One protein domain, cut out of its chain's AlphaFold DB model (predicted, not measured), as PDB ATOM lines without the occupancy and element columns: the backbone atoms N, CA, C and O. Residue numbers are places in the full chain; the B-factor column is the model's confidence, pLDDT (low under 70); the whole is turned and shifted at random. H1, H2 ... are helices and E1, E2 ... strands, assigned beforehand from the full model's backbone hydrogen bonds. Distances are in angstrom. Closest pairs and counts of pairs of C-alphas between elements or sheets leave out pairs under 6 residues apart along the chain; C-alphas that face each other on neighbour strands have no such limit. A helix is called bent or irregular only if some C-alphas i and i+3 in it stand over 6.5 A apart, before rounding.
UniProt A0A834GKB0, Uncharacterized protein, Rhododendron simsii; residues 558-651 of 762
ATOM      1  N   SER A 558     166.103 180.418 185.273       69.19
ATOM      2  CA  SER A 558     165.751 181.516 186.194       69.19
ATOM      3  C   SER A 558     164.609 182.417 185.700       69.19
ATOM      4  O   SER A 558     163.873 182.972 186.515       69.19
ATOM      5  N   LYS A 559     164.402 182.501 184.378       75.38
ATOM      6  CA  LYS A 559     163.310 183.268 183.756       75.38
ATOM      7  C   LYS A 559     161.914 182.654 183.940       75.38
ATOM      8  O   LYS A 559     160.920 183.353 183.752       75.38
ATOM      9  N   PHE A 560     161.816 181.376 184.320       80.38
ATOM     10  CA  PHE A 560     160.536 180.675 184.465       80.38
ATOM     11  C   PHE A 560     160.075 180.645 185.924       80.38
ATOM     12  O   PHE A 560     160.671 179.996 186.783       80.38
ATOM     13  N   LEU A 561     158.951 181.302 186.200       81.19
ATOM     14  CA  LEU A 561     158.291 181.290 187.502       81.19
ATOM     15  C   LEU A 561     157.039 180.416 187.467       81.19
ATOM     16  O   LEU A 561     156.252 180.434 186.518       81.19
ATOM     17  N   ARG A 562     156.810 179.684 188.559       81.44
ATOM     18  CA  ARG A 562     155.628 178.834 188.723       81.44
ATOM     19  C   ARG A 562     154.333 179.630 188.524       81.44
ATOM     20  O   ARG A 562     154.106 180.650 189.170       81.44
ATOM     21  N   GLY A 563     153.456 179.108 187.671       78.38
ATOM     22  CA  GLY A 563     152.160 179.692 187.330       78.38
ATOM     23  C   GLY A 563     152.184 180.670 186.152       78.38
ATOM     24  O   GLY A 563     151.118 181.154 185.776       78.38
ATOM     25  N   GLN A 564     153.349 180.957 185.565       88.19
ATOM     26  CA  GLN A 564     153.428 181.672 184.289       88.19
ATOM     27  C   GLN A 564     152.935 180.793 183.139       88.19
ATOM     28  O   GLN A 564     153.074 179.571 183.181       88.19
ATOM     29  N   ILE A 565     152.399 181.434 182.103       88.56
ATOM     30  CA  ILE A 565     152.042 180.789 180.841       88.56
ATOM     31  C   ILE A 565     153.057 181.227 179.804       88.56
ATOM     32  O   ILE A 565     153.350 182.415 179.693       88.56
ATOM     33  N   TRP A 566     153.587 180.265 179.067       91.81
ATOM     34  CA  TRP A 566     154.565 180.509 178.021       91.81
ATOM     35  C   TRP A 566     154.111 179.889 176.712       91.81
ATOM     36  O   TRP A 566     153.438 178.857 176.725       91.81
ATOM     37  N   ALA A 567     154.491 180.527 175.609       91.00
ATOM     38  CA  ALA A 567     154.380 179.982 174.268       91.00
ATOM     39  C   ALA A 567     155.573 179.062 173.972       91.00
ATOM     40  O   ALA A 567     156.705 179.369 174.354       91.00
ATOM     41  N   LEU A 568     155.318 177.945 173.295       89.56
ATOM     42  CA  LEU A 568     156.309 176.934 172.953       89.56
ATOM     43  C   LEU A 568     156.348 176.689 171.445       89.56
ATOM     44  O   LEU A 568     155.294 176.576 170.812       89.56
ATOM     45  N   TYR A 569     157.560 176.556 170.901       84.94
ATOM     46  CA  TYR A 569     157.818 176.149 169.521       84.94
ATOM     47  C   TYR A 569     157.464 174.669 169.346       84.94
ATOM     48  O   TYR A 569     158.263 173.768 169.608       84.94
ATOM     49  N   GLU A 570     156.235 174.400 168.917       78.19
ATOM     50  CA  GLU A 570     155.704 173.044 168.789       78.19
ATOM     51  C   GLU A 570     154.819 172.933 167.545       78.19
ATOM     52  O   GLU A 570     154.063 173.842 167.218       78.19
ATOM     53  N   GLY A 571     154.903 171.797 166.849       71.94
ATOM     54  CA  GLY A 571     154.159 171.551 165.614       71.94
ATOM     55  C   GLY A 571     155.030 171.566 164.350       71.94
ATOM     56  O   GLY A 571     156.247 171.734 164.424       71.94
ATOM     57  N   PRO A 572     154.423 171.328 163.173       64.56
ATOM     58  CA  PRO A 572     155.146 171.061 161.925       64.56
ATOM     59  C   PRO A 572     155.856 172.283 161.328       64.56
ATOM     60  O   PRO A 572     156.802 172.117 160.566       64.56
ATOM     61  N   ASP A 573     155.409 173.493 161.654       71.00
ATOM     62  CA  ASP A 573     156.043 174.755 161.261       71.00
ATOM     63  C   ASP A 573     156.988 175.309 162.331       71.00
ATOM     64  O   ASP A 573     157.625 176.328 162.090       71.00
ATOM     65  N   HIS A 574     157.117 174.618 163.472       77.62
ATOM     66  CA  HIS A 574     157.967 175.010 164.597       77.62
ATOM     67  C   HIS A 574     157.725 176.465 165.032       77.62
ATOM     68  O   HIS A 574     158.666 177.189 165.322       77.62
ATOM     69  N   MET A 575     156.455 176.888 165.039       85.25
ATOM     70  CA  MET A 575     156.021 178.227 165.455       85.25
ATOM     71  C   MET A 575     155.520 178.208 166.908       85.25
ATOM     72  O   MET A 575     155.033 177.171 167.370       85.25
ATOM     73  N   PRO A 576     155.591 179.333 167.645       88.75
ATOM     74  CA  PRO A 576     155.239 179.394 169.062       88.75
ATOM     75  C   PRO A 576     153.718 179.482 169.286       88.75
ATOM     76  O   PRO A 576     153.208 180.454 169.839       88.75
ATOM     77  N   CYS A 577     152.971 178.482 168.813       83.94
ATOM     78  CA  CYS A 577     151.501 178.462 168.841       83.94
ATOM     79  C   CYS A 577     150.900 177.574 169.946       83.94
ATOM     80  O   CYS A 577     149.682 177.549 170.118       83.94
ATOM     81  N   SER A 578     151.733 176.845 170.696       87.12
ATOM     82  CA  SER A 578     151.305 176.002 171.822       87.12
ATOM     83  C   SER A 578     151.615 176.673 173.154       87.12
ATOM     84  O   SER A 578     152.618 177.368 173.265       87.12
ATOM     85  N   TYR A 579     150.798 176.437 174.184       90.62
ATOM     86  CA  TYR A 579     150.980 177.090 175.485       90.62
ATOM     87  C   TYR A 579     151.108 176.092 176.629       90.62
ATOM     88  O   TYR A 579     150.436 175.060 176.648       90.62
ATOM     89  N   GLY A 580     151.934 176.425 177.617       88.69
ATOM     90  CA  GLY A 580     152.134 175.623 178.822       88.69
ATOM     91  C   GLY A 580     152.166 176.484 180.077       88.69
ATOM     92  O   GLY A 580     152.739 177.573 180.078       88.69
ATOM     93  N   ILE A 581     151.549 175.997 181.155       87.81
ATOM     94  CA  ILE A 581     151.653 176.607 182.484       87.81
ATOM     95  C   ILE A 581     152.858 176.005 183.191       87.81
ATOM     96  O   ILE A 581     152.872 174.801 183.436       87.81
ATOM     97  N   VAL A 582     153.808 176.834 183.608       88.38
ATOM     98  CA  VAL A 582     154.965 176.398 184.396       88.38
ATOM     99  C   VAL A 582     154.489 175.845 185.739       88.38
ATOM    100  O   VAL A 582     153.984 176.587 186.587       88.38
ATOM    101  N   SER A 583     154.638 174.538 185.951       81.31
ATOM    102  CA  SER A 583     154.358 173.893 187.236       81.31
ATOM    103  C   SER A 583     155.596 173.873 188.120       81.31
ATOM    104  O   SER A 583     155.483 174.131 189.323       81.31
ATOM    105  N   ASN A 584     156.759 173.615 187.523       80.44
ATOM    106  CA  ASN A 584     158.040 173.540 188.205       80.44
ATOM    107  C   ASN A 584     159.202 173.794 187.232       80.44
ATOM    108  O   ASN A 584     159.047 173.686 186.019       80.44
ATOM    109  N   THR A 585     160.383 174.092 187.759       85.00
ATOM    110  CA  THR A 585     161.626 174.174 186.983       85.00
ATOM    111  C   THR A 585     162.625 173.162 187.521       85.00
ATOM    112  O   THR A 585     162.683 172.904 188.722       85.00
ATOM    113  N   LEU A 586     163.419 172.571 186.629       77.56
ATOM    114  CA  LEU A 586     164.534 171.686 186.958       77.56
ATOM    115  C   LEU A 586     165.832 172.346 186.459       77.56
ATOM    116  O   LEU A 586     166.321 172.000 185.382       77.56
ATOM    117  N   PRO A 587     166.407 173.299 187.225       74.00
ATOM    118  CA  PRO A 587     167.554 174.097 186.779       74.00
ATOM    119  C   PRO A 587     168.782 173.260 186.413       74.00
ATOM    120  O   PRO A 587     169.515 173.603 185.492       74.00
ATOM    121  N   HIS A 588     168.988 172.132 187.099       69.12
ATOM    122  CA  HIS A 588     170.111 171.228 186.839       69.12
ATOM    123  C   HIS A 588     169.981 170.438 185.532       69.12
ATOM    124  O   HIS A 588     170.990 169.996 184.993       69.12
ATOM    125  N   GLU A 589     168.761 170.265 185.023       74.81
ATOM    126  CA  GLU A 589     168.494 169.534 183.781       74.81
ATOM    127  C   GLU A 589     168.198 170.472 182.605       74.81
ATOM    128  O   GLU A 589     168.018 169.992 181.491       74.81
ATOM    129  N   LEU A 590     168.154 171.794 182.844       80.56
ATOM    130  CA  LEU A 590     167.688 172.806 181.887       80.56
ATOM    131  C   LEU A 590     166.306 172.475 181.308       80.56
ATOM    132  O   LEU A 590     166.028 172.702 180.129       80.56
ATOM    133  N   LYS A 591     165.438 171.939 182.170       83.31
ATOM    134  CA  LYS A 591     164.080 171.533 181.822       83.31
ATOM    135  C   LYS A 591     163.058 172.266 182.659       83.31
ATOM    136  O   LYS A 591     163.272 172.566 183.834       83.31
ATOM    137  N   VAL A 592     161.917 172.524 182.048       86.94
ATOM    138  CA  VAL A 592     160.772 173.152 182.689       86.94
ATOM    139  C   VAL A 592     159.622 172.163 182.652       86.94
ATOM    140  O   VAL A 592     159.290 171.602 181.608       86.94
ATOM    141  N   GLU A 593     159.034 171.920 183.814       86.06
ATOM    142  CA  GLU A 593     157.825 171.124 183.930       86.06
ATOM    143  C   GLU A 593     156.623 172.031 183.648       86.06
ATOM    144  O   GLU A 593     156.443 173.072 184.293       86.06
ATOM    145  N   VAL A 594     155.809 171.652 182.664       90.75
ATOM    146  CA  VAL A 594     154.659 172.431 182.210       90.75
ATOM    147  C   VAL A 594     153.395 171.591 182.125       90.75
ATOM    148  O   VAL A 594     153.398 170.462 181.647       90.75
ATOM    149  N   MET A 595     152.270 172.162 182.545       87.69
ATOM    150  CA  MET A 595     150.945 171.634 182.221       87.69
ATOM    151  C   MET A 595     150.493 172.256 180.902       87.69
ATOM    152  O   MET A 595     150.247 173.464 180.844       87.69
ATOM    153  N   MET A 596     150.393 171.449 179.846       89.62
ATOM    154  CA  MET A 596     150.030 171.947 178.518       89.62
ATOM    155  C   MET A 596     148.590 172.467 178.492       89.62
ATOM    156  O   MET A 596     147.687 171.899 179.106       89.62
ATOM    157  N   LEU A 597     148.374 173.556 177.763       88.75
ATOM    158  CA  LEU A 597     147.067 174.138 177.504       88.75
ATOM    159  C   LEU A 597     146.542 173.615 176.167       88.75
ATOM    160  O   LEU A 597     147.113 173.884 175.111       88.75
ATOM    161  N   LYS A 598     145.431 172.878 176.200       86.75
ATOM    162  CA  LYS A 598     144.742 172.416 174.993       86.75
ATOM    163  C   LYS A 598     143.623 173.376 174.610       86.75
ATOM    164  O   LYS A 598     142.873 173.784 175.505       86.75
ATOM    165  N   PRO A 599     143.474 173.713 173.316       86.12
ATOM    166  CA  PRO A 599     142.344 174.497 172.845       86.12
ATOM    167  C   PRO A 599     141.020 173.885 173.299       86.12
ATOM    168  O   PRO A 599     140.823 172.668 173.268       86.12
ATOM    169  N   HIS A 600     140.109 174.742 173.733       85.25
ATOM    170  CA  HIS A 600     138.749 174.390 174.086       85.25
ATOM    171  C   HIS A 600     137.778 175.255 173.275       85.25
ATOM    172  O   HIS A 600     137.316 176.271 173.800       85.25
ATOM    173  N   PRO A 601     137.489 174.854 172.021       81.69
ATOM    174  CA  PRO A 601     136.561 175.555 171.142       81.69
ATOM    175  C   PRO A 601     135.195 175.764 171.799       81.69
ATOM    176  O   PRO A 601     134.609 174.814 172.328       81.69
ATOM    177  N   ILE A 602     134.692 176.997 171.771       77.62
ATOM    178  CA  ILE A 602     133.390 177.383 172.336       77.62
ATOM    179  C   ILE A 602     132.398 177.769 171.230       77.62
ATOM    180  O   ILE A 602     131.194 177.583 171.412       77.62
ATOM    181  N   SER A 603     132.872 178.282 170.091       79.38
ATOM    182  CA  SER A 603     132.028 178.659 168.948       79.38
ATOM    183  C   SER A 603     132.026 177.594 167.845       79.38
ATOM    184  O   SER A 603     132.954 176.793 167.745       79.38
ATOM    185  N   GLU A 604     130.988 177.593 167.001       78.00
ATOM    186  CA  GLU A 604     130.928 176.732 165.805       78.00
ATOM    187  C   GLU A 604     132.109 177.014 164.861       78.00
ATOM    188  O   GLU A 604     132.749 176.077 164.394       78.00
ATOM    189  N   ASP A 605     132.476 178.290 164.690       74.88
ATOM    190  CA  ASP A 605     133.621 178.715 163.875       74.88
ATOM    191  C   ASP A 605     134.955 178.132 164.401       74.88
ATOM    192  O   ASP A 605     135.790 177.670 163.623       74.88
ATOM    193  N   GLU A 606     135.158 178.099 165.727       78.38
ATOM    194  CA  GLU A 606     136.340 177.483 166.350       78.38
ATOM    195  C   GLU A 606     136.339 175.956 166.188       78.38
ATOM    196  O   GLU A 606     137.393 175.361 165.968       78.38
ATOM    197  N   MET A 607     135.173 175.307 166.279       79.94
ATOM    198  CA  MET A 607     135.057 173.859 166.072       79.94
ATOM    199  C   MET A 607     135.380 173.477 164.622       79.94
ATOM    200  O   MET A 607     136.181 172.570 164.401       79.94
ATOM    201  N   GLU A 608     134.855 174.218 163.642       77.50
ATOM    202  CA  GLU A 608     135.185 174.025 162.223       77.50
ATOM    203  C   GLU A 608     136.677 174.247 161.930       77.50
ATOM    204  O   GLU A 608     137.249 173.591 161.055       77.50
ATOM    205  N   TRP A 609     137.330 175.161 162.655       76.25
ATOM    206  CA  TRP A 609     138.768 175.415 162.528       76.25
ATOM    207  C   TRP A 609     139.610 174.231 163.020       76.25
ATOM    208  O   TRP A 609     140.575 173.834 162.359       76.25
ATOM    209  N   VAL A 610     139.207 173.614 164.139       75.38
ATOM    210  CA  VAL A 610     139.840 172.388 164.653       75.38
ATOM    211  C   VAL A 610     139.617 171.206 163.713       75.38
ATOM    212  O   VAL A 610     140.560 170.453 163.469       75.38
ATOM    213  N   ASP A 611     138.422 171.058 163.134       76.94
ATOM    214  CA  ASP A 611     138.111 169.980 162.180       76.94
ATOM    215  C   ASP A 611     138.964 170.060 160.899       76.94
ATOM    216  O   ASP A 611     139.229 169.046 160.248       76.94
ATOM    217  N   LYS A 612     139.462 171.257 160.563       71.25
ATOM    218  CA  LYS A 612     140.433 171.498 159.481       71.25
ATOM    219  C   LYS A 612     141.893 171.253 159.895       71.25
ATOM    220  O   LYS A 612     142.796 171.525 159.107       71.25
ATOM    221  N   TYR A 613     142.140 170.729 161.100       69.50
ATOM    222  CA  TYR A 613     143.469 170.493 161.681       69.50
ATOM    223  C   TYR A 613     144.354 171.751 161.758       69.50
ATOM    224  O   TYR A 613     145.586 171.661 161.716       69.50
ATOM    225  N   LEU A 614     143.741 172.932 161.869       70.38
ATOM    226  CA  LEU A 614     144.463 174.190 162.028       70.38
ATOM    227  C   LEU A 614     144.683 174.494 163.520       70.38
ATOM    228  O   LEU A 614     143.788 174.257 164.336       70.38
ATOM    229  N   PRO A 615     145.869 174.998 163.907       70.69
ATOM    230  CA  PRO A 615     146.146 175.326 165.298       70.69
ATOM    231  C   PRO A 615     145.303 176.526 165.749       70.69
ATOM    232  O   PRO A 615     145.179 177.515 165.029       70.69
ATOM    233  N   ILE A 616     144.750 176.437 166.962       77.25
ATOM    234  CA  ILE A 616     144.117 177.561 167.662       77.25
ATOM    235  C   ILE A 616     145.128 178.102 168.663       77.25
ATOM    236  O   ILE A 616     145.473 177.406 169.621       77.25
ATOM    237  N   SER A 617     145.571 179.337 168.454       78.44
ATOM    238  CA  SER A 617     146.538 180.008 169.329       78.44
ATOM    239  C   SER A 617     145.933 181.157 170.139       78.44
ATOM    240  O   SER A 617     146.425 181.498 171.208       78.44
ATOM    241  N   CYS A 618     144.796 181.709 169.725       84.00
ATOM    242  CA  CYS A 618     144.024 182.612 170.565       84.00
ATOM    243  C   CYS A 618     142.596 182.088 170.736       84.00
ATOM    244  O   CYS A 618     142.025 181.469 169.842       84.00
ATOM    245  N   GLY A 619     142.039 182.268 171.931       81.75
ATOM    246  CA  GLY A 619     140.770 181.680 172.332       81.75
ATOM    247  C   GLY A 619     140.818 181.111 173.745       81.75
ATOM    248  O   GLY A 619     141.605 181.543 174.593       81.75
ATOM    249  N   THR A 620     139.937 180.152 174.018       85.56
ATOM    250  CA  THR A 620     139.847 179.511 175.334       85.56
ATOM    251  C   THR A 620     140.580 178.178 175.341       85.56
ATOM    252  O   THR A 620     140.432 177.370 174.435       85.56
ATOM    253  N   PHE A 621     141.331 177.917 176.404       87.94
ATOM    254  CA  PHE A 621     142.152 176.732 176.597       87.94
ATOM    255  C   PHE A 621     141.842 176.063 177.934       87.94
ATOM    256  O   PHE A 621     141.386 176.708 178.880       87.94
ATOM    257  N   ARG A 622     142.127 174.767 178.043       85.06
ATOM    258  CA  ARG A 622     142.078 173.997 179.292       85.06
ATOM    259  C   ARG A 622     143.447 173.407 179.589       85.06
ATOM    260  O   ARG A 622     144.083 172.861 178.694       85.06
ATOM    261  N   ALA A 623     143.868 173.475 180.847       83.88
ATOM    262  CA  ALA A 623     145.097 172.824 181.282       83.88
ATOM    263  C   ALA A 623     144.915 171.306 181.361       83.88
ATOM    264  O   ALA A 623     143.926 170.807 181.914       83.88
ATOM    265  N   GLU A 624     145.884 170.574 180.830       81.44
ATOM    266  CA  GLU A 624     145.994 169.139 181.031       81.44
ATOM    267  C   GLU A 624     146.336 168.822 182.490       81.44
ATOM    268  O   GLU A 624     146.962 169.602 183.205       81.44
ATOM    269  N   LYS A 625     145.896 167.649 182.954       76.19
ATOM    270  CA  LYS A 625     146.142 167.197 184.334       76.19
ATOM    271  C   LYS A 625     147.543 166.621 184.534       76.19
ATOM    272  O   LYS A 625     147.937 166.391 185.672       76.19
ATOM    273  N   VAL A 626     148.239 166.321 183.442       81.31
ATOM    274  CA  VAL A 626     149.564 165.703 183.443       81.31
ATOM    275  C   VAL A 626     150.565 166.768 183.030       81.31
ATOM    276  O   VAL A 626     150.375 167.424 182.008       81.31
ATOM    277  N   ALA A 627     151.603 166.946 183.840       85.12
ATOM    278  CA  ALA A 627     152.695 167.841 183.511       85.12
ATOM    279  C   ALA A 627     153.730 167.108 182.643       85.12
ATOM    280  O   ALA A 627     153.978 165.914 182.827       85.12
ATOM    281  N   THR A 628     154.306 167.813 181.676       86.25
ATOM    282  CA  THR A 628     155.341 167.321 180.765       86.25
ATOM    283  C   THR A 628     156.628 168.108 180.978       86.25
ATOM    284  O   THR A 628     156.600 169.281 181.341       86.25
ATOM    285  N   LEU A 629     157.773 167.458 180.781       88.31
ATOM    286  CA  LEU A 629     159.079 168.114 180.833       88.31
ATOM    287  C   LEU A 629     159.456 168.605 179.440       88.31
ATOM    288  O   LEU A 629     159.410 167.822 178.492       88.31
ATOM    289  N   ARG A 630     159.839 169.877 179.339       87.56
ATOM    290  CA  ARG A 630     160.232 170.540 178.091       87.56
ATOM    291  C   ARG A 630     161.594 171.190 178.253       87.56
ATOM    292  O   ARG A 630     161.910 171.684 179.339       87.56
ATOM    293  N   ASP A 631     162.393 171.173 177.198       86.12
ATOM    294  CA  ASP A 631     163.696 171.827 177.210       86.12
ATOM    295  C   ASP A 631     163.518 173.353 177.160       86.12
ATOM    296  O   ASP A 631     162.589 173.862 176.533       86.12
ATOM    297  N   VAL A 632     164.402 174.108 177.823       83.81
ATOM    298  CA  VAL A 632     164.324 175.587 177.878       83.81
ATOM    299  C   VAL A 632     164.307 176.238 176.485       83.81
ATOM    300  O   VAL A 632     163.717 177.304 176.323       83.81
ATOM    301  N   GLU A 633     164.915 175.600 175.483       82.94
ATOM    302  CA  GLU A 633     164.954 176.075 174.089       82.94
ATOM    303  C   GLU A 633     163.599 176.019 173.385       82.94
ATOM    304  O   GLU A 633     163.392 176.699 172.387       82.94
ATOM    305  N   GLU A 634     162.664 175.222 173.898       86.06
ATOM    306  CA  GLU A 634     161.338 175.099 173.304       86.06
ATOM    307  C   GLU A 634     160.435 176.286 173.653       86.06
ATOM    308  O   GLU A 634     159.356 176.406 173.084       86.06
ATOM    309  N   PHE A 635     160.845 177.161 174.575       88.50
ATOM    310  CA  PHE A 635     160.058 178.300 175.041       88.50
ATOM    311  C   PHE A 635     160.397 179.572 174.262       88.50
ATOM    312  O   PHE A 635     161.552 179.987 174.225       88.50
ATOM    313  N   SER A 636     159.370 180.227 173.720       87.06
ATOM    314  CA  SER A 636     159.487 181.506 173.015       87.06
ATOM    315  C   SER A 636     159.337 182.681 173.985       87.06
ATOM    316  O   SER A 636     160.322 183.218 174.488       87.06
ATOM    317  N   HIS A 637     158.101 183.045 174.328       88.88
ATOM    318  CA  HIS A 637     157.785 184.228 175.127       88.88
ATOM    319  C   HIS A 637     156.707 183.932 176.174       88.88
ATOM    320  O   HIS A 637     155.926 182.982 176.055       88.88
ATOM    321  N   GLN A 638     156.665 184.756 177.219       88.56
ATOM    322  CA  GLN A 638     155.621 184.687 178.235       88.56
ATOM    323  C   GLN A 638     154.328 185.317 177.700       88.56
ATOM    324  O   GLN A 638     154.346 186.415 177.152       88.56
ATOM    325  N   VAL A 639     153.197 184.650 177.922       84.38
ATOM    326  CA  VAL A 639     151.873 185.087 177.465       84.38
ATOM    327  C   VAL A 639     151.075 185.665 178.629       84.38
ATOM    328  O   VAL A 639     151.051 185.108 179.735       84.38
ATOM    329  N   ILE A 640     150.405 186.793 178.386       77.94
ATOM    330  CA  ILE A 640     149.558 187.479 179.367       77.94
ATOM    331  C   ILE A 640     148.086 187.112 179.123       77.94
ATOM    332  O   ILE A 640     147.609 187.081 177.995       77.94
ATOM    333  N   MET A 641     147.358 186.821 180.204       71.19
ATOM    334  CA  MET A 641     145.955 186.388 180.168       71.19
ATOM    335  C   MET A 641     144.982 187.542 180.399       71.19
ATOM    336  O   MET A 641     145.269 188.453 181.175       71.19
ATOM    337  N   GLU A 642     143.774 187.432 179.844       62.56
ATOM    338  CA  GLU A 642     142.686 188.391 180.073       62.56
ATOM    339  C   GLU A 642     141.886 188.075 181.374       62.56
ATOM    340  O   GLU A 642     141.243 187.024 181.485       62.56
ATOM    341  N   GLY A 643     141.881 188.998 182.356       52.22
ATOM    342  CA  GLY A 643     140.907 189.069 183.475       52.22
ATOM    343  C   GLY A 643     141.328 188.564 184.881       52.22
ATOM    344  O   GLY A 643     142.165 187.678 185.050       52.22
ATOM    345  N   GLU A 644     140.695 189.123 185.928       46.66
ATOM    346  CA  GLU A 644     141.003 188.921 187.361       46.66
ATOM    347  C   GLU A 644     140.525 187.568 187.941       46.66
ATOM    348  O   GLU A 644     139.325 187.325 188.094       46.66
ATOM    349  N   ASN A 645     141.474 186.686 188.296       45.50
ATOM    350  CA  ASN A 645     141.568 185.897 189.549       45.50
ATOM    351  C   ASN A 645     142.411 184.618 189.355       45.50
ATOM    352  O   ASN A 645     141.971 183.637 188.759       45.50
ATOM    353  N   LYS A 646     143.618 184.604 189.939       52.31
ATOM    354  CA  LYS A 646     144.687 183.608 189.704       52.31
ATOM    355  C   LYS A 646     144.529 182.252 190.417       52.31
ATOM    356  O   LYS A 646     145.418 181.417 190.295       52.31
ATOM    357  N   ARG A 647     143.476 182.021 191.214       46.94
ATOM    358  CA  ARG A 647     143.494 180.914 192.199       46.94
ATOM    359  C   ARG A 647     142.640 179.683 191.889       46.94
ATOM    360  O   ARG A 647     142.979 178.631 192.409       46.94
ATOM    361  N   HIS A 648     141.618 179.747 191.029       49.31
ATOM    362  CA  HIS A 648     140.823 178.560 190.662       49.31
ATOM    363  C   HIS A 648     140.113 178.727 189.309       49.31
ATOM    364  O   HIS A 648     138.938 179.088 189.268       49.31
ATOM    365  N   ARG A 649     140.784 178.440 188.187       61.06
ATOM    366  CA  ARG A 649     140.097 178.291 186.893       61.06
ATOM    367  C   ARG A 649     140.532 177.019 186.179       61.06
ATOM    368  O   ARG A 649     141.707 176.686 186.150       61.06
ATOM    369  N   SER A 650     139.554 176.330 185.597       66.06
ATOM    370  CA  SER A 650     139.754 175.203 184.677       66.06
ATOM    371  C   SER A 650     139.939 175.656 183.219       66.06
ATOM    372  O   SER A 650     140.168 174.813 182.359       66.06
ATOM    373  N   PHE A 651     139.825 176.965 182.947       77.44
ATOM    374  CA  PHE A 651     139.847 177.565 181.611       77.44
ATOM    375  C   PHE A 651     140.711 178.831 181.571       77.44
ATOM    376  O   PHE A 651     140.691 179.631 182.510       77.44
TER     377      PHE A 651
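This is residues 558 to 651 of the 762 residues of an uncharacterized protein of Rhododendron simsii (UniProt A0A834GKB0). The domain is one small antiparallel sheet of five strands, strongly twisted and with two sharply bent strands, E2 and E4. The lone short helix, H1, sits out at one end of the long axis, and the tight turn between E2 and E3 lies at the other; residues 640 to 651 form a tail that loops away from the sheet and folds back. The printed part has 94 residues, with named elements in the order E1, E2, E3, H1, E4, E5; the sheet's order is E4, E3, E2, E1, E5, and the class is mostly strand. It is compact, with a radius of gyration of the C-alphas of 13.7 A and spans of 44 by 34 by 22 A.

E3, residues 591 to 599, is an inner strand of the sheet. Its neighbour E2, residues 578 to 586, is antiparallel to it at 153 degrees, with N 595 and O 581 at 2.8 A, within hydrogen-bond range. E3's other neighbour is the edge strand E4, residues 619 to 631, antiparallel at 155 degrees, with N 624 and O 596 at 2.8 A. E2 bends by 79 degrees at residue 583 and E4 by 98 degrees at residue 626; the closest C-alphas of these two strands, those of Ser 583 and Ala 627, are 7.3 A apart. E1, residues 565 to 568, is the antiparallel neighbour of E2, with N 568 and O 578 at 2.8 A. E1, E2 and E3 make a meander, each strand the antiparallel neighbour of the one before; E1 and E2, and E2 and E3, are hairpins. The other edge strand, E5, residues 635 to 639, is antiparallel to E1 at 145 degrees, with N 567 and O 637 at 2.9 A. E4 and E5 meet only through their link, and E1 and E4 are apart. H1, residues 604 to 611, is only just on the sheet, with 5 pairs of C-alphas within 10 A, and only grazes it with residues 606 to 610; each of its O i to N i+4 pairs is within hydrogen-bond range.

E1 begins at C-alpha 565 (152.042, 180.789, 180.841). E2 spans 20.6 A, E3 23.7 A and E4, the longest strand with 13 residues, 25.4 A. H1 begins at C-alpha 604 (130.928, 176.732, 165.805), and E5 ends at C-alpha 639 (151.873, 185.087, 177.465).

The two C-alphas farthest apart, those of His 588 and Glu 604, are 44.8 A apart. The printed part has no cut, and no link is long. The mean pLDDT of the printed part is 79.1; residues 558, 572, 588, 613 and 642 to 650 are under 70.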